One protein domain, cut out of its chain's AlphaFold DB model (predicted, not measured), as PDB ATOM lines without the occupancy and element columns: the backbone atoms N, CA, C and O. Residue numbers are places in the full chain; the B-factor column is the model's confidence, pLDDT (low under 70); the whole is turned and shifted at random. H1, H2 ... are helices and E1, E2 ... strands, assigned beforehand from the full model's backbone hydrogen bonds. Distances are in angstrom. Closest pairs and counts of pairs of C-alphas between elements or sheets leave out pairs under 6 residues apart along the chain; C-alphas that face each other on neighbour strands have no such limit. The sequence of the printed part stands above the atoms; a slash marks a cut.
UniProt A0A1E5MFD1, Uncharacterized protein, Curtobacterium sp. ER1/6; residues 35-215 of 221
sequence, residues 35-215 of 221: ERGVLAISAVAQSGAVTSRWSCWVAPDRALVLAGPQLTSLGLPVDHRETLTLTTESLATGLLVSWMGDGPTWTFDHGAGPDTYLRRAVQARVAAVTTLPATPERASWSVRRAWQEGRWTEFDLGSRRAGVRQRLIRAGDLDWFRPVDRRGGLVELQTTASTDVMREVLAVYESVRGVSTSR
ATOM      1  N   GLU A  35      42.729 -33.301  47.236       90.19
ATOM      2  CA  GLU A  35      42.529 -32.373  48.352       90.19
ATOM      3  C   GLU A  35      43.778 -31.529  48.632       90.19
ATOM      4  O   GLU A  35      43.679 -30.323  48.850       90.19
ATOM      5  N   ARG A  36      44.968 -32.139  48.571       91.06
ATOM      6  CA  ARG A  36      46.255 -31.486  48.870       91.06
ATOM      7  C   ARG A  36      46.963 -30.910  47.643       91.06
ATOM      8  O   ARG A  36      48.107 -30.466  47.748       91.06
ATOM      9  N   GLY A  37      46.319 -30.952  46.480       85.44
ATOM     10  CA  GLY A  37      46.908 -30.541  45.213       85.44
ATOM     11  C   GLY A  37      47.296 -29.062  45.214       85.44
ATOM     12  O   GLY A  37      46.445 -28.181  45.333       85.44
ATOM     13  N   VAL A  38      48.585 -28.781  45.035       87.38
ATOM     14  CA  VAL A  38      49.135 -27.418  44.936       87.38
ATOM     15  C   VAL A  38      49.203 -26.926  43.492       87.38
ATOM     16  O   VAL A  38      49.257 -25.720  43.235       87.38
ATOM     17  N   LEU A  39      49.169 -27.856  42.537       89.12
ATOM     18  CA  LEU A  39      49.227 -27.583  41.108       89.12
ATOM     19  C   LEU A  39      48.216 -28.462  40.367       89.12
ATOM     20  O   LEU A  39      48.016 -29.630  40.698       89.12
ATOM     21  N   ALA A  40      47.554 -27.866  39.375       92.81
ATOM     22  CA  ALA A  40      46.588 -28.537  38.518       92.81
ATOM     23  C   ALA A  40      46.808 -28.104  37.069       92.81
ATOM     24  O   ALA A  40      46.729 -26.908  36.759       92.81
ATOM     25  N   ILE A  41      47.068 -29.074  36.199       94.62
ATOM     26  CA  ILE A  41      47.344 -28.879  34.772       94.62
ATOM     27  C   ILE A  41      46.439 -29.806  33.974       94.62
ATOM     28  O   ILE A  41      46.133 -30.917  34.398       94.62
ATOM     29  N   SER A  42      45.999 -29.342  32.814       96.44
ATOM     30  CA  SER A  42      45.197 -30.131  31.891       96.44
ATOM     31  C   SER A  42      45.642 -29.897  30.458       96.44
ATOM     32  O   SER A  42      46.006 -28.775  30.108       96.44
ATOM     33  N   ALA A  43      45.530 -30.926  29.632       97.38
ATOM     34  CA  ALA A  43      45.634 -30.825  28.191       97.38
ATOM     35  C   ALA A  43      44.375 -31.394  27.534       97.38
ATOM     36  O   ALA A  43      43.785 -32.366  28.012       97.38
ATOM     37  N   VAL A  44      43.961 -30.789  26.429       97.19
ATOM     38  CA  VAL A  44      42.887 -31.295  25.577       97.19
ATOM     39  C   VAL A  44      43.462 -31.540  24.197       97.19
ATOM     40  O   VAL A  44      44.043 -30.635  23.616       97.19
ATOM     41  N   ALA A  45      43.298 -32.753  23.684       96.81
ATOM     42  CA  ALA A  45      43.638 -33.112  22.320       96.81
ATOM     43  C   ALA A  45      42.352 -33.187  21.498       96.81
ATOM     44  O   ALA A  45      41.390 -33.838  21.914       96.81
ATOM     45  N   GLN A  46      42.344 -32.558  20.329       95.62
ATOM     46  CA  GLN A  46      41.235 -32.598  19.390       95.62
ATOM     47  C   GLN A  46      41.730 -33.032  18.014       95.62
ATOM     48  O   GLN A  46      42.673 -32.464  17.463       95.62
ATOM     49  N   SER A  47      41.051 -34.022  17.443       93.56
ATOM     50  CA  SER A  47      41.222 -34.399  16.047       93.56
ATOM     51  C   SER A  47      39.946 -35.034  15.509       93.56
ATOM     52  O   SER A  47      39.339 -35.897  16.153       93.56
ATOM     53  N   GLY A  48      39.499 -34.592  14.335       90.38
ATOM     54  CA  GLY A  48      38.166 -34.930  13.853       90.38
ATOM     55  C   GLY A  48      37.074 -34.494  14.830       90.38
ATOM     56  O   GLY A  48      37.109 -33.395  15.386       90.38
ATOM     57  N   ALA A  49      36.111 -35.389  15.051       89.19
ATOM     58  CA  ALA A  49      35.058 -35.227  16.051       89.19
ATOM     59  C   ALA A  49      35.456 -35.747  17.447       89.19
ATOM     60  O   ALA A  49      34.642 -35.711  18.369       89.19
ATOM     61  N   VAL A  50      36.682 -36.257  17.618       92.50
ATOM     62  CA  VAL A  50      37.125 -36.870  18.872       92.50
ATOM     63  C   VAL A  50      37.905 -35.860  19.700       92.50
ATOM     64  O   VAL A  50      38.788 -35.155  19.211       92.50
ATOM     65  N   THR A  51      37.571 -35.817  20.986       94.12
ATOM     66  CA  THR A  51      38.310 -35.080  22.005       94.12
ATOM     67  C   THR A  51      38.831 -36.066  23.035       94.12
ATOM     68  O   THR A  51      38.077 -36.910  23.515       94.12
ATOM     69  N   SER A  52      40.099 -35.932  23.403       96.12
ATOM     70  CA  SER A  52      40.698 -36.657  24.517       96.12
ATOM     71  C   SER A  52      41.278 -35.670  25.516       96.12
ATOM     72  O   SER A  52      41.706 -34.574  25.147       96.12
ATOM     73  N   ARG A  53      41.254 -36.024  26.798       97.19
ATOM     74  CA  ARG A  53      41.721 -35.150  27.874       97.19
ATOM     75  C   ARG A  53      42.813 -35.819  28.672       97.19
ATOM     76  O   ARG A  53      42.762 -37.011  28.944       97.19
ATOM     77  N   TRP A  54      43.750 -35.000  29.106       97.56
ATOM     78  CA  TRP A  54      44.758 -35.342  30.082       97.56
ATOM     79  C   TRP A  54      44.657 -34.342  31.229       97.56
ATOM     80  O   TRP A  54      44.501 -33.143  31.003       97.56
ATOM     81  N   SER A  55      44.675 -34.808  32.467       96.62
ATOM     82  CA  SER A  55      44.606 -33.970  33.663       96.62
ATOM     83  C   SER A  55      45.600 -34.463  34.695       96.62
ATOM     84  O   SER A  55      45.770 -35.666  34.864       96.62
ATOM     85  N   CYS A  56      46.222 -33.533  35.408       96.81
ATOM     86  CA  CYS A  56      47.149 -33.838  36.480       96.81
ATOM     87  C   CYS A  56      46.944 -32.919  37.673       96.81
ATOM     88  O   CYS A  56      46.770 -31.705  37.527       96.81
ATOM     89  N   TRP A  57      46.998 -33.527  38.853       95.88
ATOM     90  CA  TRP A  57      47.022 -32.857  40.143       95.88
ATOM     91  C   TRP A  57      48.293 -33.256  40.865       95.88
ATOM     92  O   TRP A  57      48.558 -34.444  41.027       95.88
ATOM     93  N   VAL A  58      49.067 -32.271  41.303       94.44
ATOM     94  CA  VAL A  58      50.332 -32.498  41.998       94.44
ATOM     95  C   VAL A  58      50.183 -32.057  43.445       94.44
ATOM     96  O   VAL A  58      49.894 -30.893  43.722       94.44
ATOM     97  N   ALA A  59      50.369 -33.006  44.354       93.38
ATOM     98  CA  ALA A  59      50.558 -32.798  45.781       93.38
ATOM     99  C   ALA A  59      52.072 -32.805  46.103       93.38
ATOM    100  O   ALA A  59      52.873 -33.167  45.242       93.38
ATOM    101  N   PRO A  60      52.500 -32.420  47.322       89.88
ATOM    102  CA  PRO A  60      53.925 -32.275  47.642       89.88
ATOM    103  C   PRO A  60      54.794 -33.522  47.416       89.88
ATOM    104  O   PRO A  60      55.984 -33.393  47.155       89.88
ATOM    105  N   ASP A  61      54.221 -34.718  47.538       91.06
ATOM    106  CA  ASP A  61      54.942 -35.994  47.494       91.06
ATOM    107  C   ASP A  61      54.561 -36.882  46.301       91.06
ATOM    108  O   ASP A  61      55.213 -37.898  46.061       91.06
ATOM    109  N   ARG A  62      53.506 -36.535  45.555       95.31
ATOM    110  CA  ARG A  62      52.966 -37.371  44.477       95.31
ATOM    111  C   ARG A  62      52.070 -36.583  43.523       95.31
ATOM    112  O   ARG A  62      51.552 -35.520  43.854       95.31
ATOM    113  N   ALA A  63      51.832 -37.154  42.356       96.19
ATOM    114  CA  ALA A  63      50.950 -36.649  41.323       96.19
ATOM    115  C   ALA A  63      49.891 -37.695  40.963       96.19
ATOM    116  O   ALA A  63      50.145 -38.900  40.994       96.19
ATOM    117  N   LEU A  64      48.705 -37.224  40.599       97.06
ATOM    118  CA  LEU A  64      47.620 -38.030  40.066       97.06
ATOM    119  C   LEU A  64      47.351 -37.592  38.636       97.06
ATOM    120  O   LEU A  64      47.002 -36.436  38.413       97.06
ATOM    121  N   VAL A  65      47.477 -38.522  37.697       97.38
ATOM    122  CA  VAL A  65      47.199 -38.325  36.277       97.38
ATOM    123  C   VAL A  65      45.915 -39.056  35.906       97.38
ATOM    124  O   VAL A  65      45.732 -40.215  36.269       97.38
ATOM    125  N   LEU A  66      45.046 -38.383  35.160       96.75
ATOM    126  CA  LEU A  66      43.912 -38.971  34.458       96.75
ATOM    127  C   LEU A  66      44.096 -38.697  32.965       96.75
ATOM    128  O   LEU A  66      44.133 -37.535  32.562       96.75
ATOM    129  N   ALA A  67      44.224 -39.743  32.157       97.06
ATOM    130  CA  ALA A  67      44.498 -39.626  30.730       97.06
ATOM    131  C   ALA A  67      43.507 -40.451  29.910       97.06
ATOM    132  O   ALA A  67      43.411 -41.662  30.083       97.06
ATOM    133  N   GLY A  68      42.798 -39.802  28.991       96.12
ATOM    134  CA  GLY A  68      42.027 -40.467  27.947       96.12
ATOM    135  C   GLY A  68      42.923 -41.073  26.858       96.12
ATOM    136  O   GLY A  68      44.154 -40.973  26.924       96.12
ATOM    137  N   PRO A  69      42.330 -41.658  25.806       93.81
ATOM    138  CA  PRO A  69      43.080 -42.299  24.730       93.81
ATOM    139  C   PRO A  69      43.982 -41.305  23.989       93.81
ATOM    140  O   PRO A  69      43.636 -40.133  23.820       93.81
ATOM    141  N   GLN A  70      45.130 -41.766  23.501       91.31
ATOM    142  CA  GLN A  70      45.995 -40.938  22.659       91.31
ATOM    143  C   GLN A  70      45.364 -40.726  21.277       91.31
ATOM    144  O   GLN A  70      44.775 -41.641  20.700       91.31
ATOM    145  N   LEU A  71      45.530 -39.526  20.715       89.50
ATOM    146  CA  LEU A  71      45.069 -39.179  19.362       89.50
ATOM    147  C   LEU A  71      46.243 -39.095  18.376       89.50
ATOM    148  O   LEU A  71      46.332 -38.173  17.566       89.50
ATOM    149  N   THR A  72      47.162 -40.054  18.462       81.38
ATOM    150  CA  THR A  72      48.466 -40.034  17.775       81.38
ATOM    151  C   THR A  72      48.534 -40.974  16.572       81.38
ATOM    152  O   THR A  72      49.241 -40.689  15.612       81.38
ATOM    153  N   SER A  73      47.746 -42.054  16.572       79.88
ATOM    154  CA  SER A  73      47.642 -43.017  15.464       79.88
ATOM    155  C   SER A  73      46.925 -42.446  14.223       79.88
ATOM    156  O   SER A  73      46.395 -41.337  14.251       79.88
ATOM    157  N   LEU A  74      46.868 -43.197  13.120       73.94
ATOM    158  CA  LEU A  74      46.104 -42.792  11.927       73.94
ATOM    159  C   LEU A  74      44.582 -42.948  12.112       73.94
ATOM    160  O   LEU A  74      43.805 -42.168  11.568       73.94
ATOM    161  N   GLY A  75      44.147 -43.938  12.899       75.31
ATOM    162  CA  GLY A  75      42.733 -44.224  13.165       75.31
ATOM    163  C   GLY A  75      42.188 -43.521  14.411       75.31
ATOM    164  O   GLY A  75      42.927 -43.221  15.352       75.31
ATOM    165  N   LEU A  76      40.876 -43.265  14.451       78.44
ATOM    166  CA  LEU A  76      40.210 -42.825  15.683       78.44
ATOM    167  C   LEU A  76      40.287 -43.931  16.747       78.44
ATOM    168  O   LEU A  76      40.139 -45.105  16.401       78.44
ATOM    169  N   PRO A  77      40.528 -43.588  18.026       80.88
ATOM    170  CA  PRO A  77      40.475 -44.583  19.083       80.88
ATOM    171  C   PRO A  77      39.055 -45.149  19.173       80.88
ATOM    172  O   PRO A  77      38.081 -44.400  19.248       80.88
ATOM    173  N   VAL A  78      38.958 -46.477  19.153       78.56
ATOM    174  CA  VAL A  78      37.711 -47.217  19.410       78.56
ATOM    175  C   VAL A  78      37.470 -47.425  20.904       78.56
ATOM    176  O   VAL A  78      36.354 -47.717  21.320       78.56
ATOM    177  N   ASP A  79      38.526 -47.272  21.704       79.12
ATOM    178  CA  ASP A  79      38.481 -47.335  23.154       79.12
ATOM    179  C   ASP A  79      38.499 -45.917  23.735       79.12
ATOM    180  O   ASP A  79      39.351 -45.095  23.391       79.12
ATOM    181  N   HIS A  80      37.541 -45.637  24.613       83.00
ATOM    182  CA  HIS A  80      37.388 -44.357  25.305       83.00
ATOM    183  C   HIS A  80      37.746 -44.452  26.788       83.00
ATOM    184  O   HIS A  80      37.417 -43.547  27.554       83.00
ATOM    185  N   ARG A  81      38.393 -45.546  27.208       86.75
ATOM    186  CA  ARG A  81      38.864 -45.705  28.580       86.75
ATOM    187  C   ARG A  81      39.799 -44.570  28.972       86.75
ATOM    188  O   ARG A  81      40.691 -44.169  28.224       86.75
ATOM    189  N   GLU A  82      39.587 -44.091  30.187       91.62
ATOM    190  CA  GLU A  82      40.505 -43.197  30.863       91.62
ATOM    191  C   GLU A  82      41.378 -44.015  31.813       91.62
ATOM    192  O   GLU A  82      40.898 -44.879  32.549       91.62
ATOM    193  N   THR A  83      42.671 -43.727  31.801       92.38
ATOM    194  CA  THR A  83      43.651 -44.343  32.684       92.38
ATOM    195  C   THR A  83      43.932 -43.398  33.838       92.38
ATOM    196  O   THR A  83      44.338 -42.252  33.631       92.38
ATOM    197  N   LEU A  84      43.741 -43.894  35.059       93.56
ATOM    198  CA  LEU A  84      44.111 -43.206  36.290       93.56
ATOM    199  C   LEU A  84      45.476 -43.721  36.766       93.56
ATOM    200  O   LEU A  84      45.694 -44.927  36.845       93.56
ATOM    201  N   THR A  85      46.413 -42.828  37.075       95.25
ATOM    202  CA  THR A  85      47.780 -43.194  37.472       95.25
ATOM    203  C   THR A  85      48.269 -42.328  38.625       95.25
ATOM    204  O   THR A  85      48.277 -41.103  38.529       95.25
ATOM    205  N   LEU A  86      48.719 -42.969  39.706       95.25
ATOM    206  CA  LEU A  86      49.445 -42.314  40.793       95.25
ATOM    207  C   LEU A  86      50.948 -42.393  40.520       95.25
ATOM    208  O   LEU A  86      51.467 -43.463  40.209       95.25
ATOM    209  N   THR A  87      51.648 -41.269  40.614       96.69
ATOM    210  CA  THR A  87      53.049 -41.177  40.196       96.69
ATOM    211  C   THR A  87      53.767 -39.981  40.837       96.69
ATOM    212  O   THR A  87      53.262 -39.403  41.793       96.69
ATOM    213  N   THR A  88      54.956 -39.614  40.362       95.44
ATOM    214  CA  THR A  88      55.666 -38.380  40.730       95.44
ATOM    215  C   THR A  88      55.389 -37.276  39.710       95.44
ATOM    216  O   THR A  88      54.982 -37.544  38.583       95.44
ATOM    217  N   GLU A  89      55.643 -36.016  40.058       93.50
ATOM    218  CA  GLU A  89      55.465 -34.900  39.116       93.50
ATOM    219  C   GLU A  89      56.321 -35.035  37.844       93.50
ATOM    220  O   GLU A  89      55.848 -34.770  36.735       93.50
ATOM    221  N   SER A  90      57.568 -35.491  37.983       93.12
ATOM    222  CA  SER A  90      58.465 -35.696  36.842       93.12
ATOM    223  C   SER A  90      57.927 -36.759  35.886       93.12
ATOM    224  O   SER A  90      57.888 -36.540  34.674       93.12
ATOM    225  N   LEU A  91      57.443 -37.884  36.418       95.31
ATOM    226  CA  LEU A  91      56.867 -38.938  35.593       95.31
ATOM    227  C   LEU A  91      55.502 -38.527  35.025       95.31
ATOM    228  O   LEU A  91      55.218 -38.854  33.879       95.31
ATOM    229  N   ALA A  92      54.695 -37.741  35.745       95.38
ATOM    230  CA  ALA A  92      53.470 -37.154  35.200       95.38
ATOM    231  C   ALA A  92      53.752 -36.275  33.969       95.38
ATOM    232  O   ALA A  92      53.033 -36.354  32.974       95.38
ATOM    233  N   THR A  93      54.833 -35.493  34.000       93.31
ATOM    234  CA  THR A  93      55.275 -34.701  32.842       93.31
ATOM    235  C   THR A  93      55.678 -35.607  31.676       93.31
ATOM    236  O   THR A  93      55.231 -35.395  30.551       93.31
ATOM    237  N   GLY A  94      56.444 -36.671  31.939       93.50
ATOM    238  CA  GLY A  94      56.787 -37.673  30.923       93.50
ATOM    239  C   GLY A  94      55.559 -38.373  30.326       93.50
ATOM    240  O   GLY A  94      55.490 -38.577  29.115       93.50
ATOM    241  N   LEU A  95      54.552 -38.681  31.148       95.50
ATOM    242  CA  LEU A  95      53.281 -39.255  30.700       95.50
ATOM    243  C   LEU A  95      52.498 -38.290  29.806       95.50
ATOM    244  O   LEU A  95      51.874 -38.747  28.854       95.50
ATOM    245  N   LEU A  96      52.533 -36.980  30.070       95.56
ATOM    246  CA  LEU A  96      51.925 -35.979  29.190       95.56
ATOM    247  C   LEU A  96      52.620 -35.943  27.823       95.56
ATOM    248  O   LEU A  96      51.944 -36.038  26.804       95.56
ATOM    249  N   VAL A  97      53.951 -35.852  27.798       93.38
ATOM    250  CA  VAL A  97      54.747 -35.835  26.554       93.38
ATOM    251  C   VAL A  97      54.494 -37.109  25.736       93.38
ATOM    252  O   VAL A  97      54.204 -37.044  24.541       93.38
ATOM    253  N   SER A  98      54.485 -38.269  26.401       92.62
ATOM    254  CA  SER A  98      54.139 -39.546  25.772       92.62
ATOM    255  C   SER A  98      52.697 -39.572  25.254       92.62
ATOM    256  O   SER A  98      52.455 -40.021  24.136       92.62
ATOM    257  N   TRP A  99      51.736 -39.055  26.025       94.88
ATOM    258  CA  TRP A  99      50.327 -38.971  25.628       94.88
ATOM    259  C   TRP A  99      50.101 -38.060  24.417       94.88
ATOM    260  O   TRP A  99      49.265 -38.357  23.562       94.88
ATOM    261  N   MET A 100      50.882 -36.984  24.317       94.12
ATOM    262  CA  MET A 100      50.908 -36.088  23.164       94.12
ATOM    263  C   MET A 100      51.524 -36.737  21.914       94.12
ATOM    264  O   MET A 100      51.354 -36.213  20.814       94.12
ATOM    265  N   GLY A 101      52.193 -37.887  22.055       90.00
ATOM    266  CA  GLY A 101      52.895 -38.562  20.963       90.00
ATOM    267  C   GLY A 101      54.099 -37.776  20.471       90.00
ATOM    268  O   GLY A 101      54.385 -37.798  19.270       90.00
ATOM    269  N   ASP A 102      54.748 -37.046  21.377       84.56
ATOM    270  CA  ASP A 102      55.987 -36.347  21.080       84.56
ATOM    271  C   ASP A 102      57.117 -37.378  20.961       84.56
ATOM    272  O   ASP A 102      57.500 -38.040  21.928       84.56
ATOM    273  N   GLY A 103      57.566 -37.589  19.728       72.50
ATOM    274  CA  GLY A 103      58.649 -38.497  19.368       72.50
ATOM    275  C   GLY A 103      59.769 -37.731  18.667       72.50
ATOM    276  O   GLY A 103      59.616 -36.549  18.368       72.50
ATOM    277  N   PRO A 104      60.913 -38.369  18.380       64.62
ATOM    278  CA  PRO A 104      61.988 -37.707  17.655       64.62
ATOM    279  C   PRO A 104      61.518 -37.346  16.239       64.62
ATOM    280  O   PRO A 104      61.375 -38.219  15.386       64.62
ATOM    281  N   THR A 105      61.296 -36.056  15.989       64.31
ATOM    282  CA  THR A 105      60.978 -35.530  14.658       64.31
ATOM    283  C   THR A 105      62.082 -34.604  14.165       64.31
ATOM    284  O   THR A 105      62.744 -33.908  14.939       64.31
ATOM    285  N   TRP A 106      62.296 -34.617  12.852       61.72
ATOM    286  CA  TRP A 106      63.195 -33.687  12.182       61.72
ATOM    287  C   TRP A 106      62.400 -32.448  11.811       61.72
ATOM    288  O   TRP A 106      61.556 -32.523  10.923       61.72
ATOM    289  N   THR A 107      62.682 -31.315  12.447       62.31
ATOM    290  CA  THR A 107      62.088 -30.049  12.025       62.31
ATOM    291  C   THR A 107      62.935 -29.349  10.995       62.31
ATOM    292  O   THR A 107      64.143 -29.186  11.156       62.31
ATOM    293  N   PHE A 108      62.256 -28.883   9.959       66.88
ATOM    294  CA  PHE A 108      62.831 -28.061   8.917       66.88
ATOM    295  C   PHE A 108      62.193 -26.679   9.002       66.88
ATOM    296  O   PHE A 108      60.977 -26.562   9.190       66.88
ATOM    297  N   ASP A 109      63.002 -25.635   8.840       67.25
ATOM    298  CA  ASP A 109      62.487 -24.277   8.693       67.25
ATOM    299  C   ASP A 109      61.477 -24.217   7.538       67.25
ATOM    300  O   ASP A 109      61.575 -24.976   6.570       67.25
ATOM    301  N   HIS A 110      60.513 -23.293   7.618       59.06
ATOM    302  CA  HIS A 110      59.421 -23.139   6.637       59.06
ATOM    303  C   HIS A 110      59.862 -23.067   5.167       59.06
ATOM    304  O   HIS A 110      59.053 -23.315   4.265       59.06
ATOM    305  N   GLY A 111      61.127 -22.730   4.910       62.97
ATOM    306  CA  GLY A 111      61.652 -22.478   3.575       62.97
ATOM    307  C   GLY A 111      61.022 -21.227   2.954       62.97
ATOM    308  O   GLY A 111      60.551 -20.331   3.651       62.97
ATOM    309  N   ALA A 112      61.012 -21.154   1.622       56.78
ATOM    310  CA  ALA A 112      60.363 -20.066   0.894       56.78
ATOM    311  C   ALA A 112      58.841 -20.300   0.796       56.78
ATOM    312  O   ALA A 112      58.389 -21.238   0.139       56.78
ATOM    313  N   GLY A 113      58.042 -19.435   1.426       61.31
ATOM    314  CA  GLY A 113      56.577 -19.433   1.341       61.31
ATOM    315  C   GLY A 113      55.918 -18.728   2.534       61.31
ATOM    316  O   GLY A 113      56.589 -18.486   3.534       61.31
ATOM    317  N   PRO A 114      54.625 -18.363   2.449       74.75
ATOM    318  CA  PRO A 114      53.897 -17.811   3.583       74.75
ATOM    319  C   PRO A 114      53.727 -18.863   4.684       74.75
ATOM    320  O   PRO A 114      53.437 -20.029   4.425       74.75
ATOM    321  N   ASP A 115      53.847 -18.417   5.925       83.69
ATOM    322  CA  ASP A 115      53.598 -19.180   7.151       83.69
ATOM    323  C   ASP A 115      52.165 -18.990   7.682       83.69
ATOM    324  O   ASP A 115      51.767 -19.610   8.669       83.69
ATOM    325  N   THR A 116      51.386 -18.137   7.013       92.88
ATOM    326  CA  THR A 116      50.085 -17.654   7.461       92.88
ATOM    327  C   THR A 116      48.950 -18.172   6.575       92.88
ATOM    328  O   THR A 116      48.973 -18.046   5.351       92.88
ATOM    329  N   TYR A 117      47.907 -18.705   7.213       94.12
ATOM    330  CA  TYR A 117      46.798 -19.420   6.583       94.12
ATOM    331  C   TYR A 117      45.445 -18.968   7.128       94.12
ATOM    332  O   TYR A 117      45.342 -18.441   8.232       94.12
ATOM    333  N   LEU A 118      44.364 -19.222   6.388       95.38
ATOM    334  CA  LEU A 118      43.011 -19.047   6.921       95.38
ATOM    335  C   LEU A 118      42.766 -20.038   8.065       95.38
ATOM    336  O   LEU A 118      42.882 -21.248   7.865       95.38
ATOM    337  N   ARG A 119      42.327 -19.551   9.234       95.31
ATOM    338  CA  ARG A 119      42.036 -20.400  10.405       95.31
ATOM    339  C   ARG A 119      41.094 -21.554  10.081       95.31
ATOM    340  O   ARG A 119      41.353 -22.685  10.475       95.31
ATOM    341  N   ARG A 120      40.034 -21.278   9.315       95.12
ATOM    342  CA  ARG A 120      39.058 -22.293   8.895       95.12
ATOM    343  C   ARG A 120      39.680 -23.431   8.081       95.12
ATOM    344  O   ARG A 120      39.208 -24.552   8.176       95.12
ATOM    345  N   ALA A 121      40.733 -23.162   7.304       94.88
ATOM    346  CA  ALA A 121      41.413 -24.191   6.518       94.88
ATOM    347  C   ALA A 121      42.244 -25.114   7.421       94.88
ATOM    348  O   ALA A 121      42.180 -26.331   7.276       94.88
ATOM    349  N   VAL A 122      42.952 -24.546   8.403       95.56
ATOM    350  CA  VAL A 122      43.690 -25.322   9.413       95.56
ATOM    351  C   VAL A 122      42.732 -26.148  10.273       95.56
ATOM    352  O   VAL A 122      42.951 -27.338  10.468       95.56
ATOM    353  N   GLN A 123      41.620 -25.559  10.719       95.62
ATOM    354  CA  GLN A 123      40.589 -26.278  11.474       95.62
ATOM    355  C   GLN A 123      39.949 -27.400  10.652       95.62
ATOM    356  O   GLN A 123      39.764 -28.497  11.168       95.62
ATOM    357  N   ALA A 124      39.663 -27.161   9.368       95.25
ATOM    358  CA  ALA A 124      39.184 -28.207   8.468       95.25
ATOM    359  C   ALA A 124      40.206 -29.344   8.333       95.25
ATOM    360  O   ALA A 124      39.817 -30.507   8.275       95.25
ATOM    361  N   ARG A 125      41.509 -29.033   8.340       95.31
ATOM    362  CA  ARG A 125      42.562 -30.051   8.302       95.31
ATOM    363  C   ARG A 125      42.656 -30.864   9.593       95.31
ATOM    364  O   ARG A 125      42.781 -32.081   9.502       95.31
ATOM    365  N   VAL A 126      42.558 -30.226  10.762       95.25
ATOM    366  CA  VAL A 126      42.494 -30.907  12.074       95.25
ATOM    367  C   VAL A 126      41.231 -31.770  12.189       95.25
ATOM    368  O   VAL A 126      41.260 -32.855  12.763       95.25
ATOM    369  N   ALA A 127      40.117 -31.321  11.607       94.06
ATOM    370  CA  ALA A 127      38.864 -32.071  11.574       94.06
ATOM    371  C   ALA A 127      38.865 -33.236  10.559       94.06
ATOM    372  O   ALA A 127      38.018 -34.127  10.636       94.06
ATOM    373  N   ALA A 128      39.790 -33.246   9.600       92.00
ATOM    374  CA  ALA A 128      39.865 -34.278   8.578       92.00
ATOM    375  C   ALA A 128      40.636 -35.508   9.072       92.00
ATOM    376  O   ALA A 128      41.803 -35.416   9.451       92.00
ATOM    377  N   VAL A 129      39.980 -36.671   9.015       84.94
ATOM    378  CA  VAL A 129      40.586 -37.971   9.358       84.94
ATOM    379  C   VAL A 129      40.869 -38.794   8.102       84.94
ATOM    380  O   VAL A 129      41.968 -39.306   7.943       84.94
ATOM    381  N   THR A 130      39.893 -38.908   7.198       83.62
ATOM    382  CA  THR A 130      39.988 -39.750   5.992       83.62
ATOM    383  C   THR A 130      40.017 -38.930   4.705       83.62
ATOM    384  O   THR A 130      40.857 -39.160   3.841       83.62
ATOM    385  N   THR A 131      39.122 -37.950   4.571       89.88
ATOM    386  CA  THR A 131      39.061 -37.060   3.406       89.88
ATOM    387  C   THR A 131      39.756 -35.746   3.725       89.88
ATOM    388  O   THR A 131      39.208 -34.902   4.434       89.88
ATOM    389  N   LEU A 132      40.977 -35.582   3.216       92.38
ATOM    390  CA  LEU A 132      41.784 -34.394   3.472       92.38
ATOM    391  C   LEU A 132      41.286 -33.194   2.647       92.38
ATOM    392  O   LEU A 132      40.983 -33.353   1.462       92.38
ATOM    393  N   PRO A 133      41.222 -31.981   3.228       94.25
ATOM    394  CA  PRO A 133      40.970 -30.775   2.455       94.25
ATOM    395  C   PRO A 133      42.152 -30.489   1.524       94.25
ATOM    396  O   PRO A 133      43.295 -30.834   1.832       94.25
ATOM    397  N   ALA A 134      41.885 -29.791   0.419       93.44
ATOM    398  CA  ALA A 134      42.932 -29.346  -0.492       93.44
ATOM    399  C   ALA A 134      44.018 -28.557   0.259       93.44
ATOM    400  O   ALA A 134      43.718 -27.710   1.106       93.44
ATOM    401  N   THR A 135      45.281 -28.843  -0.058       93.06
ATOM    402  CA  THR A 135      46.410 -28.071   0.466       93.06
ATOM    403  C   THR A 135      46.268 -26.604   0.039       93.06
ATOM    404  O   THR A 135      45.953 -26.352  -1.125       93.06
ATOM    405  N   PRO A 136      46.516 -25.621   0.926       90.75
ATOM    406  CA  PRO A 136      46.501 -24.212   0.551       90.75
ATOM    407  C   PRO A 136      47.450 -23.934  -0.626       90.75
ATOM    408  O   PRO A 136      48.605 -24.353  -0.595       90.75
ATOM    409  N   GLU A 137      46.990 -23.192  -1.641       84.31
ATOM    410  CA  GLU A 137      47.722 -22.981  -2.909       84.31
ATOM    411  C   GLU A 137      49.147 -22.440  -2.726       84.31
ATOM    412  O   GLU A 137      50.056 -22.781  -3.479       84.31
ATOM    413  N   ARG A 138      49.359 -21.607  -1.702       85.94
ATOM    414  CA  ARG A 138      50.662 -21.022  -1.369       85.94
ATOM    415  C   ARG A 138      51.280 -21.626  -0.112       85.94
ATOM    416  O   ARG A 138      52.058 -20.951   0.535       85.94
ATOM    417  N   ALA A 139      50.950 -22.859   0.265       87.81
ATOM    418  CA  ALA A 139      51.570 -23.483   1.431       87.81
ATOM    419  C   ALA A 139      53.101 -23.484   1.334       87.81
ATOM    420  O   ALA A 139      53.651 -23.851   0.284       87.81
ATOM    421  N   SER A 140      53.751 -23.097   2.441       88.19
ATOM    422  CA  SER A 140      55.187 -23.286   2.654       88.19
ATOM    423  C   SER A 140      55.559 -24.756   2.459       88.19
ATOM    424  O   SER A 140      54.693 -25.640   2.471       88.19
ATOM    425  N   TRP A 141      56.844 -25.041   2.251       86.94
ATOM    426  CA  TRP A 141      57.284 -26.415   2.009       86.94
ATOM    427  C   TRP A 141      56.906 -27.341   3.174       86.94
ATOM    428  O   TRP A 141      56.301 -28.389   2.940       86.94
ATOM    429  N   SER A 142      57.160 -26.909   4.416       87.31
ATOM    430  CA  SER A 142      56.860 -27.690   5.623       87.31
ATOM    431  C   SER A 142      55.364 -27.954   5.760       87.31
ATOM    432  O   SER A 142      54.948 -29.092   5.952       87.31
ATOM    433  N   VAL A 143      54.523 -26.933   5.553       90.56
ATOM    434  CA  VAL A 143      53.068 -27.109   5.628       90.56
ATOM    435  C   VAL A 143      52.563 -28.002   4.506       90.56
ATOM    436  O   VAL A 143      51.731 -28.859   4.766       90.56
ATOM    437  N   ARG A 144      53.064 -27.859   3.274       90.75
ATOM    438  CA  ARG A 144      52.654 -28.697   2.137       90.75
ATOM    439  C   ARG A 144      52.975 -30.167   2.368       90.75
ATOM    440  O   ARG A 144      52.134 -31.011   2.072       90.75
ATOM    441  N   ARG A 145      54.172 -30.443   2.888       88.31
ATOM    442  CA  ARG A 145      54.610 -31.784   3.268       88.31
ATOM    443  C   ARG A 145      53.704 -32.333   4.367       88.31
ATOM    444  O   ARG A 145      53.020 -33.320   4.137       88.31
ATOM    445  N   ALA A 146      53.607 -31.627   5.491       90.81
ATOM    446  CA  ALA A 146      52.806 -32.032   6.640       90.81
ATOM    447  C   ALA A 146      51.297 -32.134   6.338       90.81
ATOM    448  O   ALA A 146      50.577 -32.872   7.006       90.81
ATOM    449  N   TRP A 147      50.779 -31.413   5.333       92.88
ATOM    450  CA  TRP A 147      49.345 -31.395   5.016       92.88
ATOM    451  C   TRP A 147      48.809 -32.778   4.664       92.88
ATOM    452  O   TRP A 147      47.677 -33.108   5.012       92.88
ATOM    453  N   GLN A 148      49.622 -33.588   3.992       89.19
ATOM    454  CA  GLN A 148      49.250 -34.939   3.575       89.19
ATOM    455  C   GLN A 148      49.511 -35.982   4.666       89.19
ATOM    456  O   GLN A 148      49.131 -37.140   4.522       89.19
ATOM    457  N   GLU A 149      50.119 -35.572   5.778       86.62
ATOM    458  CA  GLU A 149      50.609 -36.488   6.796       86.62
ATOM    459  C   GLU A 149      49.560 -36.791   7.835       86.62
ATOM    460  O   GLU A 149      49.083 -35.901   8.546       86.62
ATOM    461  N   GLY A 150      49.261 -38.084   7.921       83.62
ATOM    462  CA  GLY A 150      48.435 -38.710   8.930       83.62
ATOM    463  C   GLY A 150      47.334 -37.830   9.510       83.62
ATOM    464  O   GLY A 150      46.604 -37.109   8.820       83.62
ATOM    465  N   ARG A 151      47.198 -37.918  10.825       88.88
ATOM    466  CA  ARG A 151      46.197 -37.175  11.569       88.88
ATOM    467  C   ARG A 151      46.812 -35.922  12.170       88.88
ATOM    468  O   ARG A 151      47.844 -35.989  12.834       88.88
ATOM    469  N   TRP A 152      46.145 -34.793  11.961       94.25
ATOM    470  CA  TRP A 152      46.479 -33.559  12.656       94.25
ATOM    471  C   TRP A 152      45.716 -33.501  13.974       94.25
ATOM    472  O   TRP A 152      44.494 -33.670  13.986       94.25
ATOM    473  N   THR A 153      46.430 -33.246  15.064       95.38
ATOM    474  CA  THR A 153      45.862 -33.175  16.412       95.38
ATOM    475  C   THR A 153      46.227 -31.838  17.031       95.38
ATOM    476  O   THR A 153      47.405 -31.530  17.204       95.38
ATOM    477  N   GLU A 154      45.215 -31.036  17.354       96.69
ATOM    478  CA  GLU A 154      45.391 -29.793  18.101       96.69
ATOM    479  C   GLU A 154      45.391 -30.108  19.597       96.69
ATOM    480  O   GLU A 154      44.478 -30.755  20.110       96.69
ATOM    481  N   PHE A 155      46.424 -29.648  20.289       97.12
ATOM    482  CA  PHE A 155      46.589 -29.734  21.726       97.12
ATOM    483  C   PHE A 155      46.409 -28.357  22.342       97.12
ATOM    484  O   PHE A 155      47.020 -27.381  21.911       97.12
ATOM    485  N   ASP A 156      45.605 -28.304  23.392       96.69
ATOM    486  CA  ASP A 156      45.406 -27.144  24.240       96.69
ATOM    487  C   ASP A 156      45.839 -27.491  25.665       96.69
ATOM    488  O   ASP A 156      45.104 -28.150  26.403       96.69
ATOM    489  N   LEU A 157      47.062 -27.103  26.015       96.00
ATOM    490  CA  LEU A 157      47.715 -27.382  27.290       96.00
ATOM    491  C   LEU A 157      47.661 -26.147  28.186       96.00
ATOM    492  O   LEU A 157      47.984 -25.043  27.757       96.00
ATOM    493  N   GLY A 158      47.334 -26.312  29.462       94.50
ATOM    494  CA  GLY A 158      47.410 -25.193  30.389       94.50
ATOM    495  C   GLY A 158      46.825 -25.449  31.764       94.50
ATOM    496  O   GLY A 158      46.492 -26.569  32.153       94.50
ATOM    497  N   SER A 159      46.655 -24.352  32.497       91.12
ATOM    498  CA  SER A 159      45.926 -24.322  33.757       91.12
ATOM    499  C   SER A 159      44.986 -23.130  33.765       91.12
ATOM    500  O   SER A 159      45.416 -21.977  33.809       91.12
ATOM    501  N   ARG A 160      43.677 -23.408  33.801       84.81
ATOM    502  CA  ARG A 160      42.651 -22.359  33.922       84.81
ATOM    503  C   ARG A 160      42.870 -21.485  35.155       84.81
ATOM    504  O   ARG A 160      42.622 -20.289  35.099       84.81
ATOM    505  N   ARG A 161      43.352 -22.077  36.253       82.50
ATOM    506  CA  ARG A 161      43.606 -21.369  37.514       82.50
ATOM    507  C   ARG A 161      44.771 -20.387  37.403       82.50
ATOM    508  O   ARG A 161      44.702 -19.328  38.013       82.50
ATOM    509  N   ALA A 162      45.813 -20.736  36.652       83.94
ATOM    510  CA  ALA A 162      46.972 -19.869  36.455       83.94
ATOM    511  C   ALA A 162      46.813 -18.901  35.270       83.94
ATOM    512  O   ALA A 162      47.670 -18.051  35.067       83.94
ATOM    513  N   GLY A 163      45.755 -19.044  34.460       87.06
ATOM    514  CA  GLY A 163      45.578 -18.263  33.232       87.06
ATOM    515  C   GLY A 163      46.612 -18.582  32.143       87.06
ATOM    516  O   GLY A 163      46.734 -17.831  31.182       87.06
ATOM    517  N   VAL A 164      47.346 -19.688  32.285       89.75
ATOM    518  CA  VAL A 164      48.382 -20.126  31.342       89.75
ATOM    519  C   VAL A 164      47.764 -21.097  30.348       89.75
ATOM    520  O   VAL A 164      47.071 -22.038  30.750       89.75
ATOM    521  N   ARG A 165      48.023 -20.874  29.058       93.44
ATOM    522  CA  ARG A 165      47.518 -21.697  27.960       93.44
ATOM    523  C   ARG A 165      48.504 -21.697  26.800       93.44
ATOM    524  O   ARG A 165      48.940 -20.632  26.377       93.44
ATOM    525  N   GLN A 166      48.768 -22.875  26.257       94.44
ATOM    526  CA  GLN A 166      49.603 -23.102  25.091       94.44
ATOM    527  C   GLN A 166      48.844 -23.977  24.098       94.44
ATOM    528  O   GLN A 166      48.253 -24.989  24.474       94.44
ATOM    529  N   ARG A 167      48.870 -23.588  22.821       96.44
ATOM    530  CA  ARG A 167      48.330 -24.403  21.731       96.44
ATOM    531  C   ARG A 167      49.457 -24.941  20.877       96.44
ATOM    532  O   ARG A 167      50.371 -24.195  20.538       96.44
ATOM    533  N   LEU A 168      49.355 -26.209  20.512       96.25
ATOM    534  CA  LEU A 168      50.285 -26.902  19.629       96.25
ATOM    535  C   LEU A 168      49.480 -27.772  18.669       96.25
ATOM    536  O   LEU A 168      48.412 -28.260  19.019       96.25
ATOM    537  N   ILE A 169      49.971 -27.975  17.458       95.75
ATOM    538  CA  ILE A 169      49.366 -28.871  16.478       95.75
ATOM    539  C   ILE A 169      50.418 -29.898  16.099       95.75
ATOM    540  O   ILE A 169      51.453 -29.542  15.545       95.75
ATOM    541  N   ARG A 170      50.135 -31.167  16.375       93.81
ATOM    542  CA  ARG A 170      50.907 -32.292  15.852       93.81
ATOM    543  C   ARG A 170      50.387 -32.622  14.465       93.81
ATOM    544  O   ARG A 170      49.199 -32.912  14.326       93.81
ATOM    545  N   ALA A 171      51.244 -32.585  13.456       91.25
ATOM    546  CA  ALA A 171      50.898 -32.908  12.080       91.25
ATOM    547  C   ALA A 171      51.415 -34.307  11.713       91.25
ATOM    548  O   ALA A 171      52.480 -34.463  11.113       91.25
ATOM    549  N   GLY A 172      50.661 -35.337  12.114       85.88
ATOM    550  CA  GLY A 172      51.091 -36.727  11.966       85.88
ATOM    551  C   GLY A 172      52.361 -37.014  12.770       85.88
ATOM    552  O   GLY A 172      52.477 -36.584  13.915       85.88
ATOM    553  N   ASP A 173      53.302 -37.732  12.161       81.12
ATOM    554  CA  ASP A 173      54.602 -38.062  12.767       81.12
ATOM    555  C   ASP A 173      55.737 -37.147  12.271       81.12
ATOM    556  O   ASP A 173      56.897 -37.366  12.617       81.12
ATOM    557  N   LEU A 174      55.431 -36.147  11.433       80.06
ATOM    558  CA  LEU A 174      56.461 -35.344  10.772       80.06
ATOM    559  C   LEU A 174      56.819 -34.064  11.514       80.06
ATOM    560  O   LEU A 174      58.000 -33.812  11.728       80.06
ATOM    561  N   ASP A 175      55.827 -33.252  11.876       85.19
ATOM    562  CA  ASP A 175      56.065 -31.880  12.322       85.19
ATOM    563  C   ASP A 175      55.146 -31.476  13.479       85.19
ATOM    564  O   ASP A 175      54.023 -31.972  13.631       85.19
ATOM    565  N   TRP A 176      55.618 -30.506  14.258       92.38
ATOM    566  CA  TRP A 176      54.805 -29.748  15.197       92.38
ATOM    567  C   TRP A 176      54.698 -28.297  14.745       92.38
ATOM    568  O   TRP A 176      55.664 -27.695  14.269       92.38
ATOM    569  N   PHE A 177      53.517 -27.721  14.944       93.94
ATOM    570  CA  PHE A 177      53.263 -26.311  14.708       93.94
ATOM    571  C   PHE A 177      52.749 -25.622  15.967       93.94
ATOM    572  O   PHE A 177      51.837 -26.119  16.628       93.94
ATOM    573  N   ARG A 178      53.251 -24.423  16.248       94.56
ATOM    574  CA  ARG A 178      52.637 -23.479  17.181       94.56
ATOM    575  C   ARG A 178      51.720 -22.525  16.405       94.56
ATOM    576  O   ARG A 178      52.221 -21.664  15.677       94.56
ATOM    577  N   PRO A 179      50.384 -22.645  16.529       95.88
ATOM    578  CA  PRO A 179      49.463 -21.715  15.893       95.88
ATOM    579  C   PRO A 179      49.464 -20.357  16.610       95.88
ATOM    580  O   PRO A 179      49.131 -20.260  17.793       95.88
ATOM    581  N   VAL A 180      49.772 -19.289  15.874       95.38
ATOM    582  CA  VAL A 180      49.735 -17.902  16.347       95.38
ATOM    583  C   VAL A 180      48.629 -17.148  15.620       95.38
ATOM    584  O   VAL A 180      48.620 -17.033  14.395       95.38
ATOM    585  N   ASP A 181      47.663 -16.628  16.371       94.50
ATOM    586  CA  ASP A 181      46.521 -15.921  15.794       94.50
ATOM    587  C   ASP A 181      46.976 -14.590  15.181       94.50
ATOM    588  O   ASP A 181      47.656 -13.781  15.817       94.50
ATOM    589  N   ARG A 182      46.581 -14.350  13.929       95.00
ATOM    590  CA  ARG A 182      46.855 -13.116  13.189       95.00
ATOM    591  C   ARG A 182      45.538 -12.405  12.858       95.00
ATOM    592  O   ARG A 182      44.445 -12.969  12.961       95.00
ATOM    593  N   ARG A 183      45.628 -11.124  12.487       92.81
ATOM    594  CA  ARG A 183      44.452 -10.314  12.118       92.81
ATOM    595  C   ARG A 183      43.723 -10.920  10.912       92.81
ATOM    596  O   ARG A 183      44.316 -11.633  10.110       92.81
ATOM    597  N   GLY A 184      42.429 -10.622  10.782       92.38
ATOM    598  CA  GLY A 184      41.633 -11.040   9.621       92.38
ATOM    599  C   GLY A 184      41.276 -12.531   9.584       92.38
ATOM    600  O   GLY A 184      41.026 -13.067   8.510       92.38
ATOM    601  N   GLY A 185      41.267 -13.219  10.733       93.88
ATOM    602  CA  GLY A 185      40.944 -14.652  10.797       93.88
ATOM    603  C   GLY A 185      42.068 -15.558  10.291       93.88
ATOM    604  O   GLY A 185      41.826 -16.720   9.948       93.88
ATOM    605  N   LEU A 186      43.288 -15.028  10.241       95.50
ATOM    606  CA  LEU A 186      44.477 -15.757   9.842       95.50
ATOM    607  C   LEU A 186      45.149 -16.434  11.048       95.50
ATOM    608  O   LEU A 186      44.946 -16.065  12.210       95.50
ATOM    609  N   VAL A 187      45.941 -17.457  10.765       96.31
ATOM    610  CA  VAL A 187      46.779 -18.164  11.729       96.31
ATOM    611  C   VAL A 187      48.137 -18.410  11.099       96.31
ATOM    612  O   VAL A 187      48.220 -18.922   9.987       96.31
ATOM    613  N   GLU A 188      49.188 -18.028  11.802       94.81
ATOM    614  CA  GLU A 188      50.550 -18.398  11.454       94.81
ATOM    615  C   GLU A 188      50.874 -19.742  12.098       94.81
ATOM    616  O   GLU A 188      50.645 -19.924  13.292       94.81
ATOM    617  N   LEU A 189      51.359 -20.699  11.316       94.62
ATOM    618  CA  LEU A 189      51.750 -22.015  11.812       94.62
ATOM    619  C   LEU A 189      53.260 -22.047  11.993       94.62
ATOM    620  O   LEU A 189      53.953 -22.441  11.071       94.62
ATOM    621  N   GLN A 190      53.792 -21.638  13.138       92.31
ATOM    622  CA  GLN A 190      55.244 -21.643  13.358       92.31
ATOM    623  C   GLN A 190      55.744 -23.076  13.531       92.31
ATOM    624  O   GLN A 190      55.208 -23.790  14.372       92.31
ATOM    625  N   THR A 191      56.745 -23.511  12.765       89.94
ATOM    626  CA  THR A 191      57.373 -24.824  12.982       89.94
ATOM    627  C   THR A 191      57.996 -24.879  14.375       89.94
ATOM    628  O   THR A 191      58.486 -23.879  14.899       89.94
ATOM    629  N   THR A 192      57.918 -26.030  15.033       89.12
ATOM    630  CA  THR A 192      58.409 -26.204  16.404       89.12
ATOM    631  C   THR A 192      59.087 -27.558  16.513       89.12
ATOM    632  O   THR A 192      58.492 -28.567  16.148       89.12
ATOM    633  N   ALA A 193      60.333 -27.595  16.984       87.88
ATOM    634  CA  ALA A 193      61.030 -28.855  17.226       87.88
ATOM    635  C   ALA A 193      60.384 -29.614  18.383       87.88
ATOM    636  O   ALA A 193      59.886 -29.000  19.323       87.88
ATOM    637  N   SER A 194      60.454 -30.945  18.379       86.69
ATOM    638  CA  SER A 194      59.968 -31.755  19.511       86.69
ATOM    639  C   SER A 194      60.668 -31.377  20.828       86.69
ATOM    640  O   SER A 194      60.057 -31.293  21.889       86.69
ATOM    641  N   THR A 195      61.946 -30.988  20.767       87.56
ATOM    642  CA  THR A 195      62.656 -30.414  21.921       87.56
ATOM    643  C   THR A 195      62.049 -29.105  22.420       87.56
ATOM    644  O   THR A 195      62.021 -28.870  23.628       87.56
ATOM    645  N   ASP A 196      61.538 -28.266  21.523       89.88
ATOM    646  CA  ASP A 196      60.851 -27.031  21.885       89.88
ATOM    647  C   ASP A 196      59.429 -27.300  22.385       89.88
ATOM    648  O   ASP A 196      58.997 -26.637  23.323       89.88
ATOM    649  N   VAL A 197      58.739 -28.326  21.876       91.12
ATOM    650  CA  VAL A 197      57.473 -28.812  22.456       91.12
ATOM    651  C   VAL A 197      57.674 -29.216  23.915       91.12
ATOM    652  O   VAL A 197      56.935 -28.749  24.782       91.12
ATOM    653  N   MET A 198      58.710 -30.005  24.219       91.00
ATOM    654  CA  MET A 198      59.042 -30.360  25.604       91.00
ATOM    655  C   MET A 198      59.332 -29.123  26.465       91.00
ATOM    656  O   MET A 198      58.858 -29.041  27.599       91.00
ATOM    657  N   ARG A 199      60.076 -28.138  25.941       91.06
ATOM    658  CA  ARG A 199      60.343 -26.875  26.653       91.06
ATOM    659  C   ARG A 199      59.066 -26.085  26.920       91.06
ATOM    660  O   ARG A 199      58.903 -25.581  28.022       91.06
ATOM    661  N   GLU A 200      58.158 -26.006  25.953       91.75
ATOM    662  CA  GLU A 200      56.866 -25.326  26.095       91.75
ATOM    663  C   GLU A 200      55.983 -26.032  27.141       91.75
ATOM    664  O   GLU A 200      55.367 -25.375  27.983       91.75
ATOM    665  N   VAL A 201      55.977 -27.371  27.173       92.56
ATOM    666  CA  VAL A 201      55.302 -28.145  28.230       92.56
ATOM    667  C   VAL A 201      55.878 -27.803  29.606       92.56
ATOM    668  O   VAL A 201      55.123 -27.499  30.531       92.56
ATOM    669  N   LEU A 202      57.206 -27.808  29.747       91.88
ATOM    670  CA  LEU A 202      57.879 -27.463  31.002       91.88
ATOM    671  C   LEU A 202      57.617 -26.009  31.418       91.88
ATOM    672  O   LEU A 202      57.317 -25.756  32.583       91.88
ATOM    673  N   ALA A 203      57.626 -25.068  30.472       90.94
ATOM    674  CA  ALA A 203      57.324 -23.663  30.725       90.94
ATOM    675  C   ALA A 203      55.902 -23.468  31.274       90.94
ATOM    676  O   ALA A 203      55.693 -22.643  32.169       90.94
ATOM    677  N   VAL A 204      54.921 -24.254  30.806       90.50
ATOM    678  CA  VAL A 204      53.573 -24.264  31.399       90.50
ATOM    679  C   VAL A 204      53.628 -24.742  32.851       90.50
ATOM    680  O   VAL A 204      53.053 -24.085  33.719       90.50
ATOM    681  N   TYR A 205      54.329 -25.840  33.143       89.44
ATOM    682  CA  TYR A 205      54.479 -26.343  34.516       89.44
ATOM    683  C   TYR A 205      55.109 -25.305  35.451       89.44
ATOM    684  O   TYR A 205      54.572 -25.030  36.526       89.44
ATOM    685  N   GLU A 206      56.210 -24.692  35.027       89.44
ATOM    686  CA  GLU A 206      56.922 -23.673  35.799       89.44
ATOM    687  C   GLU A 206      56.064 -22.428  36.032       89.44
ATOM    688  O   GLU A 206      55.980 -21.937  37.159       89.44
ATOM    689  N   SER A 207      55.352 -21.964  35.001       88.38
ATOM    690  CA  SER A 207      54.452 -20.811  35.105       88.38
ATOM    691  C   SER A 207      53.322 -21.071  36.103       88.38
ATOM    692  O   SER A 207      53.030 -20.236  36.959       88.38
ATOM    693  N   VAL A 208      52.708 -22.255  36.045       85.62
ATOM    694  CA  VAL A 208      51.651 -22.649  36.989       85.62
ATOM    695  C   VAL A 208      52.205 -22.734  38.411       85.62
ATOM    696  O   VAL A 208      51.562 -22.262  39.350       85.62
ATOM    697  N   ARG A 209      53.415 -23.276  38.578       86.00
ATOM    698  CA  ARG A 209      54.078 -23.369  39.880       86.00
ATOM    699  C   ARG A 209      54.393 -21.987  40.464       86.00
ATOM    700  O   ARG A 209      54.114 -21.772  41.641       86.00
ATOM    701  N   GLY A 210      54.891 -21.046  39.661       82.81
ATOM    702  CA  GLY A 210      55.168 -19.668  40.091       82.81
ATOM    703  C   GLY A 210      53.916 -18.895  40.532       82.81
ATOM    704  O   GLY A 210      53.951 -18.122  41.492       82.81
ATOM    705  N   VAL A 211      52.769 -19.147  39.892       75.81
ATOM    706  CA  VAL A 211      51.475 -18.590  40.328       75.81
ATOM    707  C   VAL A 211      50.984 -19.250  41.624       75.81
ATOM    708  O   VAL A 211      50.391 -18.587  42.474       75.81
ATOM    709  N   SER A 212      51.238 -20.546  41.817       67.38
ATOM    710  CA  SER A 212      50.851 -21.243  43.048       67.38
ATOM    711  C   SER A 212      51.657 -20.799  44.276       67.38
ATOM    712  O   SER A 212      51.086 -20.737  45.364       67.38
ATOM    713  N   THR A 213      52.942 -20.464  44.127       70.31
ATOM    714  CA  THR A 213      53.815 -20.050  45.246       70.31
ATOM    715  C   THR A 213      53.687 -18.575  45.628       70.31
ATOM    716  O   THR A 213      53.985 -18.216  46.762       70.31
ATOM    717  N   SER A 214      53.218 -17.715  44.720       64.44
ATOM    718  CA  SER A 214      53.044 -16.271  44.962       64.44
ATOM    719  C   SER A 214      51.754 -15.909  45.709       64.44
ATOM    720  O   SER A 214      51.514 -14.738  46.010       64.44
ATOM    721  N   ARG A 215      50.914 -16.893  46.046       53.75
ATOM    722  CA  ARG A 215      49.693 -16.657  46.818       53.75
ATOM    723  C   ARG A 215      50.060 -16.496  48.305       53.75
ATOM    724  O   ARG A 215      50.605 -17.441  48.874       53.75
TER     725      ARG A 215
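AT A GLANCE: This is residues 35 to 215 of the 221 residues of an uncharacterized protein of Curtobacterium sp. ER1/6 (UniProt A0A1E5MFD1). A long, twisted antiparallel sheet of nine strands has helices H1 and H4 over one face, running along the strands in opposite ways; the two short helices H2 and H3 pack on the other face, H2 by E6 and E9, H3 by E8 and E9. The printed part has 181 residues, with four named helices and nine named strands in the order E1 E2 E3 E4 H1 E5 H2 H3 E6 E7 E8 E9 H4. The sheet's order is E4 E3 E2 E1 E6 E7 E8 E9 E5, and the class is mixed, helices and strands. The whole is compact, with a radius of gyration of the C-alphas of 16.8 A and spans of 52 by 38 by 29 A.

HOW THE PARTS SIT: E1, residues 39 to 47, E2, residues 50 to 58, E3, residues 63 to 67, and E4, residues 83 to 87, form a meander, each strand the antiparallel neighbour of the one before. Within hydrogen-bond range are N 43 and O 54 at 2.8 A, N 57 and O 64 at 2.9 A, and N 65 and O 85 at 2.8 A. H1, residues 89 to 99, lies over E3 and E2 at a height over the sheet of 8.5 A; its closest C-alphas with E3 are those of Glu 89 and Ala 63, 5.3 A apart. After E5, residues 116 to 118, an edge strand, come H2, residues 119 to 127, and H3, residues 141 to 147. E6, residues 152 to 159, E7, residues 164 to 171, E8, residues 175 to 182, and E9, residues 186 to 192, form a second meander. E6 is also the antiparallel neighbour of E1, with N 44 and O 156 at 2.9 A; E9 is that of E5, with N 187 and O 117 at 2.8 A. The closest C-alphas of H2 and E6 are those of Val 126 and Trp 152, 4.8 A apart; those of H3 and E7 are Ala 146 and Ala 171, 5.8 A. H4, residues 194 to 213, lies over E6 and E7 at a height of 7.8 A. The helices make three layers with the sheet, H1 and H4 on one face, H2 and H3 on the other. H1 and H4 only just touch, with 3 pairs of C-alphas within 8 A, at a steep tilt of 40 degrees. In H1, H2, H3 and H4 every O i to N i+4 pair is within hydrogen-bond range.

IN THESE COORDINATES: E1 begins at C-alpha 39 (49.227, -27.583, 41.108) and is 27.2 A long; E2 is 27.0 A. H4, 28.9 A, ends at C-alpha 213 (53.815, -20.050, 45.246).

THE WHOLE: The two farthest C-alphas, of Asp 61 and Glu 137, are 52.6 A apart. The printed part has no cut. Long links join E3 to E4, H1 to E5 and H2 to H3. The pLDDT is under 70 at residues 104 to 113, 212 and 214 to 215.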